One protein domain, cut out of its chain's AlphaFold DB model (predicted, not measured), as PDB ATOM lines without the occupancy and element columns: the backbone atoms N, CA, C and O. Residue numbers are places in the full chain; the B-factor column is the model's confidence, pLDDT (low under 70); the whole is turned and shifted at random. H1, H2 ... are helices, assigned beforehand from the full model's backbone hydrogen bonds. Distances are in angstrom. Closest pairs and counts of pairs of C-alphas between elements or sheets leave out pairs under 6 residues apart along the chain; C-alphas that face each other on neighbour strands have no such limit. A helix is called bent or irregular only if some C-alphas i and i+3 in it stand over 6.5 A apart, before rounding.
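This is residues 4 to 127 of the 129 residues of an uncharacterized protein of Sporocytophaga myxococcoides (UniProt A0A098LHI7). An elongated up-and-down bundle of four, each running against the one before it, is made of H1, H2b, H4 and H5. The long helical hairpin of H4 and H5 makes one layer, and H1 with the bent helix H2 packs over it as the other. The short H3 lies at one edge, near H2b and H4. The printed part has 124 residues with five named helices, in the order H1 to H5, and no named strand; its class is all helix. It is compact, with a radius of gyration of the C-alphas of 15.2 A, and spans 48 by 31 by 17 A.

H1, residues 4 to 18, touches H5, residues 97 to 125, at a shallow tilt of 32 degrees, opposite ways; their closest C-alphas, of Ala 17 and Gln 109, are 4.4 A apart. H2, residues 26 to 52, is bent, with C-alphas 34 and 37 7.1 A apart, though by its hydrogen bonds it was assigned as one helix; its arms H2a, residues 26 to 34, and H2b, residues 37 to 52, stand at a steep tilt of 66 degrees. H2a touches H5 at Tyr 28 and Asp 102, the closest C-alphas, 6.4 A apart. H2b touches H1, opposite ways at a shallow tilt of 28 degrees, closest at the C-alphas of Arg 11 and Phe 50, 5.4 A. With residues 38 to 42 alone, H2b touches H4, residues 71 to 90, at a steep tilt of 41 degrees; the closest C-alphas, of Ile 38 and Lys 81, are 6.3 A apart. H4 and H5 form a helical hairpin at a shallow tilt of 5 degrees, closest at the C-alphas of Ala 71 and Tyr 121, 5.9 A. H3, residues 57 to 60, and H4 are near each other, while H1 and H4 are apart. Every O i to N i+4 pair is within hydrogen-bond range in H2a, H4 and H5, against 8 of 11 in H1 and 10 of 12 in H2b; H3 is too short for such a pair.

H1 begins at C-alpha 4, (-51.501, 1.688, -2.492), and measures 21.6 A; it is irregular, with C-alphas 12 and 15 7.3 A apart. H2a measures 12.3 A and H2b 23.3 A, with a kink of 36 degrees near residue 45. H3 measures 5.1 A and H4 28.2 A. H5, the longest at 42.1 A, ends at C-alpha 125, (-38.951, -4.472, -3.568).

The C-alphas farthest apart, of Asn 95 and Glu 127, are 47.8 A apart. The printed part has no cut and no long link. Its mean pLDDT is 96.0, and residue 127 alone is under 70.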
ATOM      1  N   SER A   4     -50.099   1.636  -2.067       93.50
ATOM      2  CA  SER A   4     -51.501   1.688  -2.492       93.50
ATOM      3  C   SER A   4     -51.647   2.590  -3.710       93.50
ATOM      4  O   SER A   4     -52.200   2.162  -4.710       93.50
ATOM      5  N   GLU A   5     -51.056   3.786  -3.663       95.88
ATOM      6  CA  GLU A   5     -51.075   4.734  -4.783       95.88
ATOM      7  C   GLU A   5     -50.431   4.147  -6.047       95.88
ATOM      8  O   GLU A   5     -50.943   4.348  -7.143       95.88
ATOM      9  N   VAL A   6     -49.325   3.401  -5.910       97.25
ATOM     10  CA  VAL A   6     -48.677   2.734  -7.055       97.25
ATOM     11  C   VAL A   6     -49.549   1.620  -7.616       97.25
ATOM     12  O   VAL A   6     -49.686   1.521  -8.828       97.25
ATOM     13  N   LEU A   7     -50.156   0.792  -6.766       97.19
ATOM     14  CA  LEU A   7     -51.032  -0.286  -7.221       97.19
ATOM     15  C   LEU A   7     -52.312   0.253  -7.878       97.19
ATOM     16  O   LEU A   7     -52.774  -0.306  -8.871       97.19
ATOM     17  N   ASP A   8     -52.874   1.337  -7.351       98.06
ATOM     18  CA  ASP A   8     -54.046   1.986  -7.935       98.06
ATOM     19  C   ASP A   8     -53.709   2.580  -9.308       98.06
ATOM     20  O   ASP A   8     -54.447   2.351 -10.267       98.06
ATOM     21  N   HIS A   9     -52.551   3.235  -9.445       98.25
ATOM     22  CA  HIS A   9     -52.085   3.731 -10.739       98.25
ATOM     23  C   HIS A   9     -51.756   2.597 -11.720       98.25
ATOM     24  O   HIS A   9     -52.150   2.646 -12.880       98.25
ATOM     25  N   PHE A  10     -51.117   1.523 -11.249       98.50
ATOM     26  CA  PHE A  10     -50.885   0.317 -12.046       98.50
ATOM     27  C   PHE A  10     -52.192  -0.195 -12.653       98.50
ATOM     28  O   PHE A  10     -52.250  -0.500 -13.843       98.50
ATOM     29  N   ARG A  11     -53.257  -0.272 -11.847       98.50
ATOM     30  CA  ARG A  11     -54.575  -0.728 -12.306       98.50
ATOM     31  C   ARG A  11     -55.224   0.221 -13.299       98.50
ATOM     32  O   ARG A  11     -55.877  -0.249 -14.225       98.50
ATOM     33  N   GLU A  12     -55.047   1.523 -13.101       98.38
ATOM     34  CA  GLU A  12     -55.553   2.561 -13.996       98.38
ATOM     35  C   GLU A  12     -54.981   2.409 -15.411       98.38
ATOM     36  O   GLU A  12     -55.749   2.381 -16.369       98.38
ATOM     37  N   ILE A  13     -53.660   2.232 -15.534       98.38
ATOM     38  CA  ILE A  13     -52.979   2.230 -16.840       98.38
ATOM     39  C   ILE A  13     -52.751   0.837 -17.437       98.38
ATOM     40  O   ILE A  13     -52.335   0.724 -18.589       98.38
ATOM     41  N   PHE A  14     -53.036  -0.248 -16.703       98.56
ATOM     42  CA  PHE A  14     -52.814  -1.627 -17.174       98.56
ATOM     43  C   PHE A  14     -53.384  -1.865 -18.577       98.56
ATOM     44  O   PHE A  14     -52.759  -2.444 -19.465       98.56
ATOM     45  N   TRP A  15     -54.599  -1.379 -18.777       97.81
ATOM     46  CA  TRP A  15     -55.368  -1.612 -19.978       97.81
ATOM     47  C   TRP A  15     -54.936  -0.751 -21.167       97.81
ATOM     48  O   TRP A  15     -55.216  -1.136 -22.302       97.81
ATOM     49  N   ASP A  16     -54.196   0.332 -20.941       97.62
ATOM     50  CA  ASP A  16     -53.597   1.118 -22.021       97.62
ATOM     51  C   ASP A  16     -52.479   0.325 -22.724       97.62
ATOM     52  O   ASP A  16     -52.307   0.427 -23.940       97.62
ATOM     53  N   ALA A  17     -51.780  -0.550 -21.990       97.25
ATOM     54  CA  ALA A  17     -50.743  -1.427 -22.536       97.25
ATOM     55  C   ALA A  17     -51.294  -2.663 -23.266       97.25
ATOM     56  O   ALA A  17     -50.729  -3.068 -24.281       97.25
ATOM     57  N   PHE A  18     -52.359  -3.284 -22.746       97.00
ATOM     58  CA  PHE A  18     -52.749  -4.649 -23.141       97.00
ATOM     59  C   PHE A  18     -54.088  -4.771 -23.882       97.00
ATOM     60  O   PHE A  18     -54.445  -5.869 -24.311       97.00
ATOM     61  N   HIS A  19     -54.843  -3.687 -24.083       94.94
ATOM     62  CA  HIS A  19     -55.986  -3.750 -24.998       94.94
ATOM     63  C   HIS A  19     -55.541  -3.876 -26.454       94.94
ATOM     64  O   HIS A  19     -54.505  -3.353 -26.871       94.94
ATOM     65  N   ARG A  20     -56.398  -4.511 -27.260       96.31
ATOM     66  CA  ARG A  20     -56.253  -4.517 -28.715       96.31
ATOM     67  C   ARG A  20     -56.259  -3.069 -29.241       96.31
ATOM     68  O   ARG A  20     -57.266  -2.382 -29.053       96.31
ATOM     69  N   PRO A  21     -55.204  -2.621 -29.940       96.50
ATOM     70  CA  PRO A  21     -55.139  -1.271 -30.481       96.50
ATOM     71  C   PRO A  21     -56.096  -1.098 -31.669       96.50
ATOM     72  O   PRO A  21     -56.278  -1.999 -32.494       96.50
ATOM     73  N   ASP A  22     -56.688   0.091 -31.783       96.81
ATOM     74  CA  ASP A  22     -57.566   0.483 -32.893       96.81
ATOM     75  C   ASP A  22     -56.750   1.000 -34.094       96.81
ATOM     76  O   ASP A  22     -56.782   2.182 -34.451       96.81
ATOM     77  N   LEU A  23     -55.973   0.092 -34.688       98.06
ATOM     78  CA  LEU A  23     -55.092   0.370 -35.826       98.06
ATOM     79  C   LEU A  23     -55.895   0.628 -37.106       98.06
ATOM     80  O   LEU A  23     -56.896  -0.036 -37.381       98.06
ATOM     81  N   LYS A  24     -55.443   1.590 -37.913       97.38
ATOM     82  CA  LYS A  24     -56.141   2.037 -39.131       97.38
ATOM     83  C   LYS A  24     -55.587   1.436 -40.410       97.38
ATOM     84  O   LYS A  24     -56.235   1.535 -41.454       97.38
ATOM     85  N   THR A  25     -54.407   0.834 -40.352       98.25
ATOM     86  CA  THR A  25     -53.702   0.328 -41.527       98.25
ATOM     87  C   THR A  25     -53.415  -1.162 -41.406       98.25
ATOM     88  O   THR A  25     -53.005  -1.666 -40.363       98.25
ATOM     89  N   GLU A  26     -53.603  -1.880 -42.514       98.06
ATOM     90  CA  GLU A  26     -53.383  -3.330 -42.573       98.06
ATOM     91  C   GLU A  26     -51.926  -3.699 -42.260       98.06
ATOM     92  O   GLU A  26     -51.665  -4.690 -41.584       98.06
ATOM     93  N   ARG A  27     -50.961  -2.877 -42.697       97.88
ATOM     94  CA  ARG A  27     -49.533  -3.135 -42.470       97.88
ATOM     95  C   ARG A  27     -49.182  -3.126 -40.982       97.88
ATOM     96  O   ARG A  27     -48.513  -4.044 -40.514       97.88
ATOM     97  N   TYR A  28     -49.668  -2.133 -40.235       98.19
ATOM     98  CA  TYR A  28     -49.454  -2.088 -38.788       98.19
ATOM     99  C   TYR A  28     -50.321  -3.095 -38.038       98.19
ATOM    100  O   TYR A  28     -49.868  -3.626 -37.030       98.19
ATOM    101  N   TYR A  29     -51.510  -3.439 -38.543       98.00
ATOM    102  CA  TYR A  29     -52.299  -4.541 -37.990       98.00
ATOM    103  C   TYR A  29     -51.552  -5.881 -38.075       98.00
ATOM    104  O   TYR A  29     -51.467  -6.613 -37.089       98.00
ATOM    105  N   GLN A  30     -50.934  -6.178 -39.221       98.06
ATOM    106  CA  GLN A  30     -50.099  -7.367 -39.401       98.06
ATOM    107  C   GLN A  30     -48.839  -7.326 -38.532       98.06
ATOM    108  O   GLN A  30     -48.464  -8.343 -37.951       98.06
ATOM    109  N   LEU A  31     -48.188  -6.162 -38.416       97.62
ATOM    110  CA  LEU A  31     -47.063  -5.980 -37.499       97.62
ATOM    111  C   LEU A  31     -47.474  -6.276 -36.054       97.62
ATOM    112  O   LEU A  31     -46.830  -7.100 -35.413       97.62
ATOM    113  N   TRP A  32     -48.557  -5.661 -35.574       97.69
ATOM    114  CA  TRP A  32     -49.088  -5.885 -34.234       97.69
ATOM    115  C   TRP A  32     -49.390  -7.362 -33.995       97.69
ATOM    116  O   TRP A  32     -48.925  -7.908 -33.004       97.69
ATOM    117  N   HIS A  33     -50.056  -8.045 -34.928       97.31
ATOM    118  CA  HIS A  33     -50.355  -9.470 -34.775       97.31
ATOM    119  C   HIS A  33     -49.081 -10.336 -34.688       97.31
ATOM    120  O   HIS A  33     -49.040 -11.303 -33.931       97.31
ATOM    121  N   ARG A  34     -48.004  -9.983 -35.407       97.19
ATOM    122  CA  ARG A  34     -46.702 -10.668 -35.266       97.19
ATOM    123  C   ARG A  34     -46.058 -10.438 -33.895       97.19
ATOM    124  O   ARG A  34     -45.331 -11.311 -33.430       97.19
ATOM    125  N   LEU A  35     -46.291  -9.278 -33.283       96.69
ATOM    126  CA  LEU A  35     -45.710  -8.880 -31.995       96.69
ATOM    127  C   LEU A  35     -46.601  -9.217 -30.788       96.69
ATOM    128  O   LEU A  35     -46.102  -9.275 -29.666       96.69
ATOM    129  N   GLU A  36     -47.887  -9.492 -31.005       95.38
ATOM    130  CA  GLU A  36     -48.875  -9.882 -29.991       95.38
ATOM    131  C   GLU A  36     -48.365 -10.992 -29.053       95.38
ATOM    132  O   GLU A  36     -48.484 -10.807 -27.842       95.38
ATOM    133  N   PRO A  37     -47.680 -12.061 -29.516       95.88
ATOM    134  CA  PRO A  37     -47.157 -13.082 -28.607       95.88
ATOM    135  C   PRO A  37     -46.193 -12.544 -27.539       95.88
ATOM    136  O   PRO A  37     -46.110 -13.106 -26.451       95.88
ATOM    137  N   ILE A  38     -45.450 -11.468 -27.825       94.81
ATOM    138  CA  ILE A  38     -44.568 -10.820 -26.841       94.81
ATOM    139  C   ILE A  38     -45.413 -10.104 -25.780       94.81
ATOM    140  O   ILE A  38     -45.144 -10.235 -24.587       94.81
ATOM    141  N   SER A  39     -46.446  -9.380 -26.217       93.69
ATOM    142  CA  SER A  39     -47.382  -8.692 -25.327       93.69
ATOM    143  C   SER A  39     -48.132  -9.682 -24.429       93.69
ATOM    144  O   SER A  39     -48.174  -9.487 -23.218       93.69
ATOM    145  N   ASP A  40     -48.608 -10.800 -24.982       94.62
ATOM    146  CA  ASP A  40     -49.300 -11.858 -24.235       94.62
ATOM    147  C   ASP A  40     -48.425 -12.491 -23.145       94.62
ATOM    148  O   ASP A  40     -48.902 -12.791 -22.045       94.62
ATOM    149  N   LEU A  41     -47.129 -12.684 -23.423       93.94
ATOM    150  CA  LEU A  41     -46.185 -13.194 -22.426       93.94
ATOM    151  C   LEU A  41     -46.079 -12.244 -21.227       93.94
ATOM    152  O   LEU A  41     -46.097 -12.708 -20.086       93.94
ATOM    153  N   LEU A  42     -45.993 -10.936 -21.483       96.25
ATOM    154  CA  LEU A  42     -45.924  -9.893 -20.453       96.25
ATOM    155  C   LEU A  42     -47.246  -9.744 -19.687       96.25
ATOM    156  O   LEU A  42     -47.236  -9.541 -18.470       96.25
ATOM    157  N   ALA A  43     -48.376  -9.878 -20.386       95.75
ATOM    158  CA  ALA A  43     -49.704  -9.656 -19.830       95.75
ATOM    159  C   ALA A  43     -49.995 -10.579 -18.641       95.75
ATOM    160  O   ALA A  43     -50.574 -10.131 -17.662       95.75
ATOM    161  N   GLY A  44     -49.567 -11.845 -18.673       94.12
ATOM    162  CA  GLY A  44     -49.842 -12.806 -17.596       94.12
ATOM    163  C   GLY A  44     -49.326 -12.357 -16.216       94.12
ATOM    164  O   GLY A  44     -50.136 -12.148 -15.308       94.12
ATOM    165  N   PRO A  45     -48.001 -12.197 -16.039       95.62
ATOM    166  CA  PRO A  45     -47.418 -11.692 -14.795       95.62
ATOM    167  C   PRO A  45     -47.983 -10.346 -14.352       95.62
ATOM    168  O   PRO A  45     -48.362 -10.193 -13.191       95.62
ATOM    169  N   LEU A  46     -48.108  -9.394 -15.278       97.81
ATOM    170  CA  LEU A  46     -48.593  -8.052 -14.961       97.81
ATOM    171  C   LEU A  46     -50.087  -8.046 -14.607       97.81
ATOM    172  O   LEU A  46     -50.510  -7.285 -13.740       97.81
ATOM    173  N   PHE A  47     -50.884  -8.950 -15.177       97.88
ATOM    174  CA  PHE A  47     -52.285  -9.123 -14.802       97.88
ATOM    175  C   PHE A  47     -52.436  -9.705 -13.390       97.88
ATOM    176  O   PHE A  47     -53.376  -9.366 -12.676       97.88
ATOM    177  N   SER A  48     -51.492 -10.533 -12.928       97.06
ATOM    178  CA  SER A  48     -51.480 -10.963 -11.522       97.06
ATOM    179  C   SER A  48     -51.296  -9.775 -10.577       97.06
ATOM    180  O   SER A  48     -51.981  -9.699  -9.557       97.06
ATOM    181  N   VAL A  49     -50.440  -8.812 -10.937       97.31
ATOM    182  CA  VAL A  49     -50.288  -7.563 -10.177       97.31
ATOM    183  C   VAL A  49     -51.571  -6.738 -10.224       97.31
ATOM    184  O   VAL A  49     -52.032  -6.285  -9.181       97.31
ATOM    185  N   PHE A  50     -52.195  -6.605 -11.394       97.88
ATOM    186  CA  PHE A  50     -53.487  -5.928 -11.547       97.88
ATOM    187  C   PHE A  50     -54.553  -6.497 -10.587       97.88
ATOM    188  O   PHE A  50     -55.140  -5.755  -9.790       97.88
ATOM    189  N   GLU A  51     -54.753  -7.818 -10.610       97.31
ATOM    190  CA  GLU A  51     -55.781  -8.511  -9.824       97.31
ATOM    191  C   GLU A  51     -55.446  -8.572  -8.326       97.31
ATOM    192  O   GLU A  51     -56.292  -8.295  -7.475       97.31
ATOM    193  N   LYS A  52     -54.210  -8.950  -7.984       95.06
ATOM    194  CA  LYS A  52     -53.829  -9.365  -6.621       95.06
ATOM    195  C   LYS A  52     -52.821  -8.443  -5.943       95.06
ATOM    196  O   LYS A  52     -52.609  -8.570  -4.741       95.06
ATOM    197  N   GLY A  53     -52.206  -7.529  -6.687       94.44
ATOM    198  CA  GLY A  53     -51.114  -6.683  -6.205       94.44
ATOM    199  C   GLY A  53     -49.770  -7.401  -6.077       94.44
ATOM    200  O   GLY A  53     -48.826  -6.814  -5.559       94.44
ATOM    201  N   GLU A  54     -49.672  -8.649  -6.539       92.44
ATOM    202  CA  GLU A  54     -48.476  -9.482  -6.419       92.44
ATOM    203  C   GLU A  54     -48.340 -10.458  -7.594       92.44
ATOM    204  O   GLU A  54     -49.301 -10.750  -8.317       92.44
ATOM    205  N   TYR A  55     -47.118 -10.935  -7.808       93.56
ATOM    206  CA  TYR A  55     -46.753 -11.817  -8.913       93.56
ATOM    207  C   TYR A  55     -45.773 -12.908  -8.466       93.56
ATOM    208  O   TYR A  55     -45.060 -13.474  -9.290       93.56
ATOM    209  N   ASP A  56     -45.755 -13.267  -7.178       92.75
ATOM    210  CA  ASP A  56     -44.737 -14.159  -6.603       92.75
ATOM    211  C   ASP A  56     -44.740 -15.553  -7.232       92.75
ATOM    212  O   ASP A  56     -43.723 -16.251  -7.265       92.75
ATOM    213  N   TYR A  57     -45.875 -15.946  -7.812       90.69
ATOM    214  CA  TYR A  57     -46.007 -17.188  -8.564       90.69
ATOM    215  C   TYR A  57     -44.941 -17.336  -9.660       90.69
ATOM    216  O   TYR A  57     -44.532 -18.462  -9.949       90.69
ATOM    217  N   VAL A  58     -44.450 -16.234 -10.238       92.75
ATOM    218  CA  VAL A  58     -43.418 -16.292 -11.277       92.75
ATOM    219  C   VAL A  58     -42.077 -16.800 -10.743       92.75
ATOM    220  O   VAL A  58     -41.299 -17.380 -11.493       92.75
ATOM    221  N   PHE A  59     -41.816 -16.656  -9.442       91.69
ATOM    222  CA  PHE A  59     -40.602 -17.164  -8.803       91.69
ATOM    223  C   PHE A  59     -40.715 -18.645  -8.425       91.69
ATOM    224  O   PHE A  59     -39.700 -19.305  -8.184       91.69
ATOM    225  N   HIS A  60     -41.936 -19.184  -8.391       89.75
ATOM    226  CA  HIS A  60     -42.223 -20.552  -7.961       89.75
ATOM    227  C   HIS A  60     -42.568 -21.492  -9.125       89.75
ATOM    228  O   HIS A  60     -42.214 -22.673  -9.079       89.75
ATOM    229  N   ASP A  61     -43.201 -21.001 -10.193       90.88
ATOM    230  CA  ASP A  61     -43.527 -21.800 -11.377       90.88
ATOM    231  C   ASP A  61     -42.311 -21.947 -12.303       90.88
ATOM    232  O   ASP A  61     -42.206 -21.323 -13.358       90.88
ATOM    233  N   LYS A  62     -41.389 -22.837 -11.926       90.12
ATOM    234  CA  LYS A  62     -40.174 -23.124 -12.709       90.12
ATOM    235  C   LYS A  62     -40.437 -23.808 -14.047       90.12
ATOM    236  O   LYS A  62     -39.530 -23.891 -14.869       90.12
ATOM    237  N   LYS A  63     -41.660 -24.290 -14.293       89.38
ATOM    238  CA  LYS A  63     -42.035 -24.828 -15.604       89.38
ATOM    239  C   LYS A  63     -42.287 -23.696 -16.598       89.38
ATOM    240  O   LYS A  63     -41.923 -23.837 -17.762       89.38
ATOM    241  N   ARG A  64     -42.915 -22.603 -16.153       85.12
ATOM    242  CA  ARG A  64     -43.197 -21.423 -16.986       85.12
ATOM    243  C   ARG A  64     -42.071 -20.388 -16.956       85.12
ATOM    244  O   ARG A  64     -41.777 -19.799 -17.989       85.12
ATOM    245  N   PHE A  65     -41.418 -20.222 -15.808       91.00
ATOM    246  CA  PHE A  65     -40.390 -19.211 -15.549       91.00
ATOM    247  C   PHE A  65     -39.139 -19.854 -14.918       91.00
ATOM    248  O   PHE A  65     -38.850 -19.668 -13.733       91.00
ATOM    249  N   PRO A  66     -38.387 -20.667 -15.681       89.56
ATOM    250  CA  PRO A  66     -37.271 -21.445 -15.138       89.56
ATOM    251  C   PRO A  66     -36.148 -20.576 -14.553       89.56
ATOM    252  O   PRO A  66     -35.543 -20.976 -13.562       89.56
ATOM    253  N   ASN A  67     -35.921 -19.391 -15.128       90.00
ATOM    254  CA  ASN A  67     -34.789 -18.516 -14.808       90.00
ATOM    255  C   ASN A  67     -35.167 -17.303 -13.939       90.00
ATOM    256  O   ASN A  67     -34.337 -16.428 -13.741       90.00
ATOM    257  N   MET A  68     -36.409 -17.216 -13.454       93.62
ATOM    258  CA  MET A  68     -36.883 -16.047 -12.705       93.62
ATOM    259  C   MET A  68     -36.855 -16.356 -11.211       93.62
ATOM    260  O   MET A  68     -37.636 -17.179 -10.726       93.62
ATOM    261  N   HIS A  69     -35.910 -15.768 -10.479       92.44
ATOM    262  CA  HIS A  69     -35.666 -16.045  -9.060       92.44
ATOM    263  C   HIS A  69     -35.847 -14.816  -8.166       92.44
ATOM    264  O   HIS A  69     -35.975 -14.971  -6.952       92.44
ATOM    265  N   SER A  70     -35.875 -13.625  -8.752       94.50
ATOM    266  CA  SER A  70     -35.928 -12.350  -8.048       94.50
ATOM    267  C   SER A  70     -36.746 -11.306  -8.812       94.50
ATOM    268  O   SER A  70     -37.060 -11.479  -9.992       94.50
ATOM    269  N   ALA A  71     -37.077 -10.206  -8.132       95.31
ATOM    270  CA  ALA A  71     -37.695  -9.045  -8.768       95.31
ATOM    271  C   ALA A  71     -36.797  -8.457  -9.872       95.31
ATOM    272  O   ALA A  71     -37.320  -8.033 -10.898       95.31
ATOM    273  N   ASP A  72     -35.472  -8.490  -9.686       96.19
ATOM    274  CA  ASP A  72     -34.496  -8.058 -10.694       96.19
ATOM    275  C   ASP A  72     -34.588  -8.925 -11.956       96.19
ATOM    276  O   ASP A  72     -34.763  -8.391 -13.048       96.19
ATOM    277  N   ASP A  73     -34.609 -10.259 -11.813       96.38
ATOM    278  CA  ASP A  73     -34.747 -11.169 -12.964       96.38
ATOM    279  C   ASP A  73     -36.051 -10.919 -13.736       96.38
ATOM    280  O   ASP A  73     -36.097 -11.033 -14.961       96.38
ATOM    281  N   PHE A  74     -37.135 -10.604 -13.018       96.38
ATOM    282  CA  PHE A  74     -38.416 -10.276 -13.638       96.38
ATOM    283  C   PHE A  74     -38.369  -8.939 -14.383       96.38
ATOM    284  O   PHE A  74     -38.908  -8.851 -15.489       96.38
ATOM    285  N   MET A  75     -37.724  -7.921 -13.810       97.38
ATOM    286  CA  MET A  75     -37.552  -6.619 -14.452       97.38
ATOM    287  C   MET A  75     -36.709  -6.743 -15.723       97.38
ATOM    288  O   MET A  75     -37.150  -6.310 -16.787       97.38
ATOM    289  N   ASP A  76     -35.561  -7.418 -15.643       97.38
ATOM    290  CA  ASP A  76     -34.683  -7.668 -16.789       97.38
ATOM    291  C   ASP A  76     -35.420  -8.427 -17.900       97.38
ATOM    292  O   ASP A  76     -35.342  -8.063 -19.076       97.38
ATOM    293  N   TRP A  77     -36.201  -9.446 -17.531       96.75
ATOM    294  CA  TRP A  77     -37.025 -10.191 -18.478       96.75
ATOM    295  C   TRP A  77     -38.095  -9.310 -19.139       96.75
ATOM    296  O   TRP A  77     -38.264  -9.371 -20.359       96.75
ATOM    297  N   CYS A  78     -38.793  -8.462 -18.374       97.62
ATOM    298  CA  CYS A  78     -39.760  -7.514 -18.929       97.62
ATOM    299  C   CYS A  78     -39.092  -6.561 -19.925       97.62
ATOM    300  O   CYS A  78     -39.571  -6.409 -21.050       97.62
ATOM    301  N   MET A  79     -37.961  -5.968 -19.534       98.25
ATOM    302  CA  MET A  79     -37.192  -5.050 -20.372       98.25
ATOM    303  C   MET A  79     -36.735  -5.714 -21.670       98.25
ATOM    304  O   MET A  79     -36.897  -5.128 -22.736       98.25
ATOM    305  N   GLU A  80     -36.221  -6.947 -21.617       97.56
ATOM    306  CA  GLU A  80     -35.814  -7.699 -22.809       97.56
ATOM    307  C   GLU A  80     -36.972  -7.831 -23.813       97.56
ATOM    308  O   GLU A  80     -36.805  -7.574 -25.008       97.56
ATOM    309  N   LYS A  81     -38.167  -8.204 -23.336       97.31
ATOM    310  CA  LYS A  81     -39.350  -8.377 -24.192       97.31
ATOM    311  C   LYS A  81     -39.854  -7.056 -24.760       97.31
ATOM    312  O   LYS A  81     -40.148  -6.992 -25.953       97.31
ATOM    313  N   ILE A  82     -39.923  -6.012 -23.936       98.44
ATOM    314  CA  ILE A  82     -40.373  -4.684 -24.368       98.44
ATOM    315  C   ILE A  82     -39.398  -4.101 -25.395       98.44
ATOM    316  O   ILE A  82     -39.835  -3.628 -26.442       98.44
ATOM    317  N   ASN A  83     -38.089  -4.217 -25.165       98.06
ATOM    318  CA  ASN A  83     -37.070  -3.747 -26.102       98.06
ATOM    319  C   ASN A  83     -37.161  -4.481 -27.444       98.06
ATOM    320  O   ASN A  83     -37.153  -3.836 -28.488       98.06
ATOM    321  N   HIS A  84     -37.339  -5.807 -27.441       97.69
ATOM    322  CA  HIS A  84     -37.534  -6.561 -28.683       97.69
ATOM    323  C   HIS A  84     -38.790  -6.093 -29.443       97.69
ATOM    324  O   HIS A  84     -38.753  -5.922 -30.662       97.69
ATOM    325  N   TYR A  85     -39.895  -5.818 -28.738       97.94
ATOM    326  CA  TYR A  85     -41.085  -5.229 -29.356       97.94
ATOM    327  C   TYR A  85     -40.752  -3.876 -30.010       97.94
ATOM    328  O   TYR A  85     -41.076  -3.645 -31.177       97.94
ATOM    329  N   GLN A  86     -40.090  -2.985 -29.270       97.94
ATOM    330  CA  GLN A  86     -39.741  -1.638 -29.726       97.94
ATOM    331  C   GLN A  86     -38.787  -1.655 -30.925       97.94
ATOM    332  O   GLN A  86     -39.001  -0.915 -31.883       97.94
ATOM    333  N   GLU A  87     -37.777  -2.524 -30.919       97.81
ATOM    334  CA  GLU A  87     -36.842  -2.698 -32.033       97.81
ATOM    335  C   GLU A  87     -37.567  -3.116 -33.316       97.81
ATOM    336  O   GLU A  87     -37.356  -2.517 -34.375       97.81
ATOM    337  N   ALA A  88     -38.473  -4.094 -33.220       97.31
ATOM    338  CA  ALA A  88     -39.273  -4.536 -34.357       97.31
ATOM    339  C   ALA A  88     -40.218  -3.436 -34.867       97.31
ATOM    340  O   ALA A  88     -40.416  -3.302 -36.074       97.31
ATOM    341  N   LEU A  89     -40.776  -2.623 -33.966       96.94
ATOM    342  CA  LEU A  89     -41.648  -1.504 -34.316       96.94
ATOM    343  C   LEU A  89     -40.895  -0.353 -35.002       96.94
ATOM    344  O   LEU A  89     -41.417   0.241 -35.946       96.94
ATOM    345  N   ILE A  90     -39.684  -0.025 -34.541       95.75
ATOM    346  CA  ILE A  90     -38.850   1.060 -35.092       95.75
ATOM    347  C   ILE A  90     -38.261   0.674 -36.456       95.75
ATOM    348  O   ILE A  90     -38.062   1.542 -37.307       95.75
ATOM    349  N   ALA A  91     -38.015  -0.618 -36.693       96.88
ATOM    350  CA  ALA A  91     -37.564  -1.116 -37.991       96.88
ATOM    351  C   ALA A  91     -38.596  -0.887 -39.117       96.88
ATOM    352  O   ALA A  91     -38.233  -0.835 -40.294       96.88
ATOM    353  N   GLU A  92     -39.873  -0.724 -38.770       96.56
ATOM    354  CA  GLU A  92     -40.961  -0.486 -39.714       96.56
ATOM    355  C   GLU A  92     -41.157   1.024 -39.916       96.56
ATOM    356  O   GLU A  92     -41.736   1.722 -39.085       96.56
ATOM    357  N   VAL A  93     -40.663   1.553 -41.040       96.69
ATOM    358  CA  VAL A  93     -40.786   2.983 -41.375       96.69
ATOM    359  C   VAL A  93     -42.182   3.273 -41.952       96.69
ATOM    360  O   VAL A  93     -42.544   2.667 -42.971       96.69
ATOM    361  N   PRO A  94     -42.975   4.199 -41.370       97.69
ATOM    362  CA  PRO A  94     -44.268   4.608 -41.919       97.69
ATOM    363  C   PRO A  94     -44.146   5.232 -43.315       97.69
ATOM    364  O   PRO A  94     -43.273   6.059 -43.561       97.69
ATOM    365  N   ASN A  95     -45.071   4.901 -44.215       97.62
ATOM    366  CA  ASN A  95     -45.154   5.459 -45.568       97.62
ATOM    367  C   ASN A  95     -46.130   6.642 -45.659       97.62
ATOM    368  O   ASN A  95     -46.147   7.360 -46.658       97.62
ATOM    369  N   ASN A  96     -47.005   6.805 -44.667       97.81
ATOM    370  CA  ASN A  96     -48.051   7.822 -44.650       97.81
ATOM    371  C   ASN A  96     -48.465   8.182 -43.213       97.81
ATOM    372  O   ASN A  96     -48.087   7.518 -42.248       97.81
ATOM    373  N   GLU A  97     -49.246   9.254 -43.068       98.31
ATOM    374  CA  GLU A  97     -49.680   9.744 -41.753       98.31
ATOM    375  C   GLU A  97     -50.561   8.762 -40.959       98.31
ATOM    376  O   GLU A  97     -50.358   8.655 -39.750       98.31
ATOM    377  N   PRO A  98     -51.510   8.015 -41.561       98.38
ATOM    378  CA  PRO A  98     -52.207   6.939 -40.853       98.38
ATOM    379  C   PRO A  98     -51.266   5.902 -40.226       98.38
ATOM    380  O   PRO A  98     -51.394   5.605 -39.045       98.38
ATOM    381  N   GLU A  99     -50.278   5.416 -40.976       98.56
ATOM    382  CA  GLU A  99     -49.286   4.464 -40.464       98.56
ATOM    383  C   GLU A  99     -48.415   5.061 -39.354       98.56
ATOM    384  O   GLU A  99     -48.080   4.380 -38.392       98.56
ATOM    385  N   LYS A 100     -48.081   6.352 -39.445       98.50
ATOM    386  CA  LYS A 100     -47.347   7.046 -38.381       98.50
ATOM    387  C   LYS A 100     -48.155   7.095 -37.084       98.50
ATOM    388  O   LYS A 100     -47.588   6.913 -36.012       98.50
ATOM    389  N   LYS A 101     -49.471   7.315 -37.172       98.44
ATOM    390  CA  LYS A 101     -50.368   7.279 -36.006       98.44
ATOM    391  C   LYS A 101     -50.482   5.875 -35.419       98.44
ATOM    392  O   LYS A 101     -50.445   5.738 -34.202       98.44
ATOM    393  N   ASP A 102     -50.573   4.854 -36.267       98.62
ATOM    394  CA  ASP A 102     -50.571   3.456 -35.826       98.62
ATOM    395  C   ASP A 102     -49.255   3.100 -35.116       98.62
ATOM    396  O   ASP A 102     -49.279   2.513 -34.036       98.62
ATOM    397  N   GLN A 103     -48.106   3.518 -35.664       98.44
ATOM    398  CA  GLN A 103     -46.807   3.345 -35.009       98.44
ATOM    399  C   GLN A 103     -46.768   4.034 -33.646       98.44
ATOM    400  O   GLN A 103     -46.363   3.414 -32.671       98.44
ATOM    401  N   GLN A 104     -47.210   5.292 -33.570       98.38
ATOM    402  CA  GLN A 104     -47.258   6.057 -32.322       98.38
ATOM    403  C   GLN A 104     -48.144   5.389 -31.268       98.38
ATOM    404  O   GLN A 104     -47.771   5.365 -30.098       98.38
ATOM    405  N   LEU A 105     -49.287   4.829 -31.674       98.31
ATOM    406  CA  LEU A 105     -50.166   4.088 -30.774       98.31
ATOM    407  C   LEU A 105     -49.451   2.861 -30.197       98.31
ATOM    408  O   LEU A 105     -49.444   2.683 -28.984       98.31
ATOM    409  N   LEU A 106     -48.806   2.050 -31.040       98.31
ATOM    410  CA  LEU A 106     -48.049   0.887 -30.571       98.31
ATOM    411  C   LEU A 106     -46.851   1.291 -29.697       98.31
ATOM    412  O   LEU A 106     -46.594   0.646 -28.684       98.31
ATOM    413  N   SER A 107     -46.147   2.376 -30.037       98.25
ATOM    414  CA  SER A 107     -45.060   2.913 -29.210       98.25
ATOM    415  C   SER A 107     -45.565   3.300 -27.825       98.25
ATOM    416  O   SER A 107     -44.982   2.870 -26.832       98.25
ATOM    417  N   TYR A 108     -46.690   4.015 -27.753       98.44
ATOM    418  CA  TYR A 108     -47.332   4.365 -26.490       98.44
ATOM    419  C   TYR A 108     -47.654   3.120 -25.651       98.44
ATOM    420  O   TYR A 108     -47.316   3.084 -24.472       98.44
ATOM    421  N   GLN A 109     -48.201   2.054 -26.250       98.19
ATOM    422  CA  GLN A 109     -48.447   0.812 -25.505       98.19
ATOM    423  C   GLN A 109     -47.157   0.241 -24.896       98.19
ATOM    424  O   GLN A 109     -47.166  -0.162 -23.735       98.19
ATOM    425  N   THR A 110     -46.031   0.254 -25.623       97.94
ATOM    426  CA  THR A 110     -44.745  -0.225 -25.074       97.94
ATOM    427  C   THR A 110     -44.193   0.659 -23.954       97.94
ATOM    428  O   THR A 110     -43.586   0.146 -23.015       97.94
ATOM    429  N   GLU A 111     -44.426   1.972 -24.007       98.44
ATOM    430  CA  GLU A 111     -44.060   2.893 -22.924       98.44
ATOM    431  C   GLU A 111     -44.861   2.589 -21.654       98.44
ATOM    432  O   GLU A 111     -44.297   2.541 -20.560       98.44
ATOM    433  N   VAL A 112     -46.161   2.316 -21.797       98.62
ATOM    434  CA  VAL A 112     -47.017   1.904 -20.677       98.62
ATOM    435  C   VAL A 112     -46.582   0.536 -20.134       98.62
ATOM    436  O   VAL A 112     -46.501   0.370 -18.920       98.62
ATOM    437  N   MET A 113     -46.215  -0.431 -20.988       98.62
ATOM    438  CA  MET A 113     -45.665  -1.722 -20.533       98.62
ATOM    439  C   MET A 113     -44.420  -1.541 -19.656       98.62
ATOM    440  O   MET A 113     -44.286  -2.234 -18.646       98.62
ATOM    441  N   MET A 114     -43.532  -0.602 -20.005       98.69
ATOM    442  CA  MET A 114     -42.344  -0.305 -19.199       98.69
ATOM    443  C   MET A 114     -42.722   0.297 -17.843       98.69
ATOM    444  O   MET A 114     -42.241  -0.171 -16.815       98.69
ATOM    445  N   GLN A 115     -43.645   1.262 -17.819       98.62
ATOM    446  CA  GLN A 115     -44.142   1.847 -16.567       98.62
ATOM    447  C   GLN A 115     -44.767   0.784 -15.653       98.62
ATOM    448  O   GLN A 115     -44.526   0.773 -14.446       98.62
ATOM    449  N   LEU A 116     -45.538  -0.149 -16.219       98.75
ATOM    450  CA  LEU A 116     -46.098  -1.278 -15.475       98.75
ATOM    451  C   LEU A 116     -44.989  -2.176 -14.905       98.75
ATOM    452  O   LEU A 116     -45.053  -2.535 -13.730       98.75
ATOM    453  N   ALA A 117     -43.958  -2.506 -15.687       98.44
ATOM    454  CA  ALA A 117     -42.826  -3.304 -15.209       98.44
ATOM    455  C   ALA A 117     -42.090  -2.621 -14.038       98.44
ATOM    456  O   ALA A 117     -41.870  -3.245 -12.997       98.44
ATOM    457  N   GLU A 118     -41.804  -1.321 -14.156       98.25
ATOM    458  CA  GLU A 118     -41.174  -0.517 -13.099       98.25
ATOM    459  C   GLU A 118     -42.027  -0.471 -11.821       98.25
ATOM    460  O   GLU A 118     -41.517  -0.640 -10.709       98.25
ATOM    461  N   MET A 119     -43.345  -0.295 -11.957       98.12
ATOM    462  CA  MET A 119     -44.264  -0.303 -10.819       98.12
ATOM    463  C   MET A 119     -44.368  -1.683 -10.164       98.12
ATOM    464  O   MET A 119     -44.365  -1.769  -8.936       98.12
ATOM    465  N   ALA A 120     -44.417  -2.769 -10.941       97.38
ATOM    466  CA  ALA A 120     -44.394  -4.130 -10.404       97.38
ATOM    467  C   ALA A 120     -43.098  -4.400  -9.624       97.38
ATOM    468  O   ALA A 120     -43.127  -4.957  -8.521       97.38
ATOM    469  N   TYR A 121     -41.960  -3.949 -10.153       97.00
ATOM    470  CA  TYR A 121     -40.677  -4.027  -9.466       97.00
ATOM    471  C   TYR A 121     -40.685  -3.242  -8.145       97.00
ATOM    472  O   TYR A 121     -40.317  -3.782  -7.095       97.00
ATOM    473  N   PHE A 122     -41.181  -1.998  -8.154       96.00
ATOM    474  CA  PHE A 122     -41.329  -1.183  -6.946       96.00
ATOM    475  C   PHE A 122     -42.227  -1.853  -5.898       96.00
ATOM    476  O   PHE A 122     -41.866  -1.912  -4.719       96.00
ATOM    477  N   LEU A 123     -43.390  -2.372  -6.310       94.56
ATOM    478  CA  LEU A 123     -44.343  -3.040  -5.420       94.56
ATOM    479  C   LEU A 123     -43.696  -4.232  -4.708       94.56
ATOM    480  O   LEU A 123     -43.910  -4.400  -3.505       94.56
ATOM    481  N   LYS A 124     -42.854  -5.002  -5.411       92.94
ATOM    482  CA  LYS A 124     -42.163  -6.155  -4.828       92.94
ATOM    483  C   LYS A 124     -41.017  -5.760  -3.901       92.94
ATOM    484  O   LYS A 124     -40.905  -6.273  -2.792       92.94
ATOM    485  N   THR A 125     -40.163  -4.837  -4.325       92.06
ATOM    486  CA  THR A 125     -38.951  -4.472  -3.568       92.06
ATOM    487  C   THR A 125     -39.239  -3.610  -2.345       92.06
ATOM    488  O   THR A 125     -38.533  -3.697  -1.341       92.06
ATOM    489  N   SER A 126     -40.347  -2.870  -2.366       84.56
ATOM    490  CA  SER A 126     -40.824  -2.101  -1.215       84.56
ATOM    491  C   SER A 126     -41.467  -2.974  -0.119       84.56
ATOM    492  O   SER A 126     -42.058  -2.435   0.807       84.56
ATOM    493  N   GLU A 127     -41.436  -4.313  -0.220       63.84
ATOM    494  CA  GLU A 127     -41.807  -5.234   0.879       63.84
ATOM    495  C   GLU A 127     -40.744  -5.321   1.984       63.84
ATOM    496  O   GLU A 127     -41.059  -5.747   3.091       63.84
TER     497      GLU A 127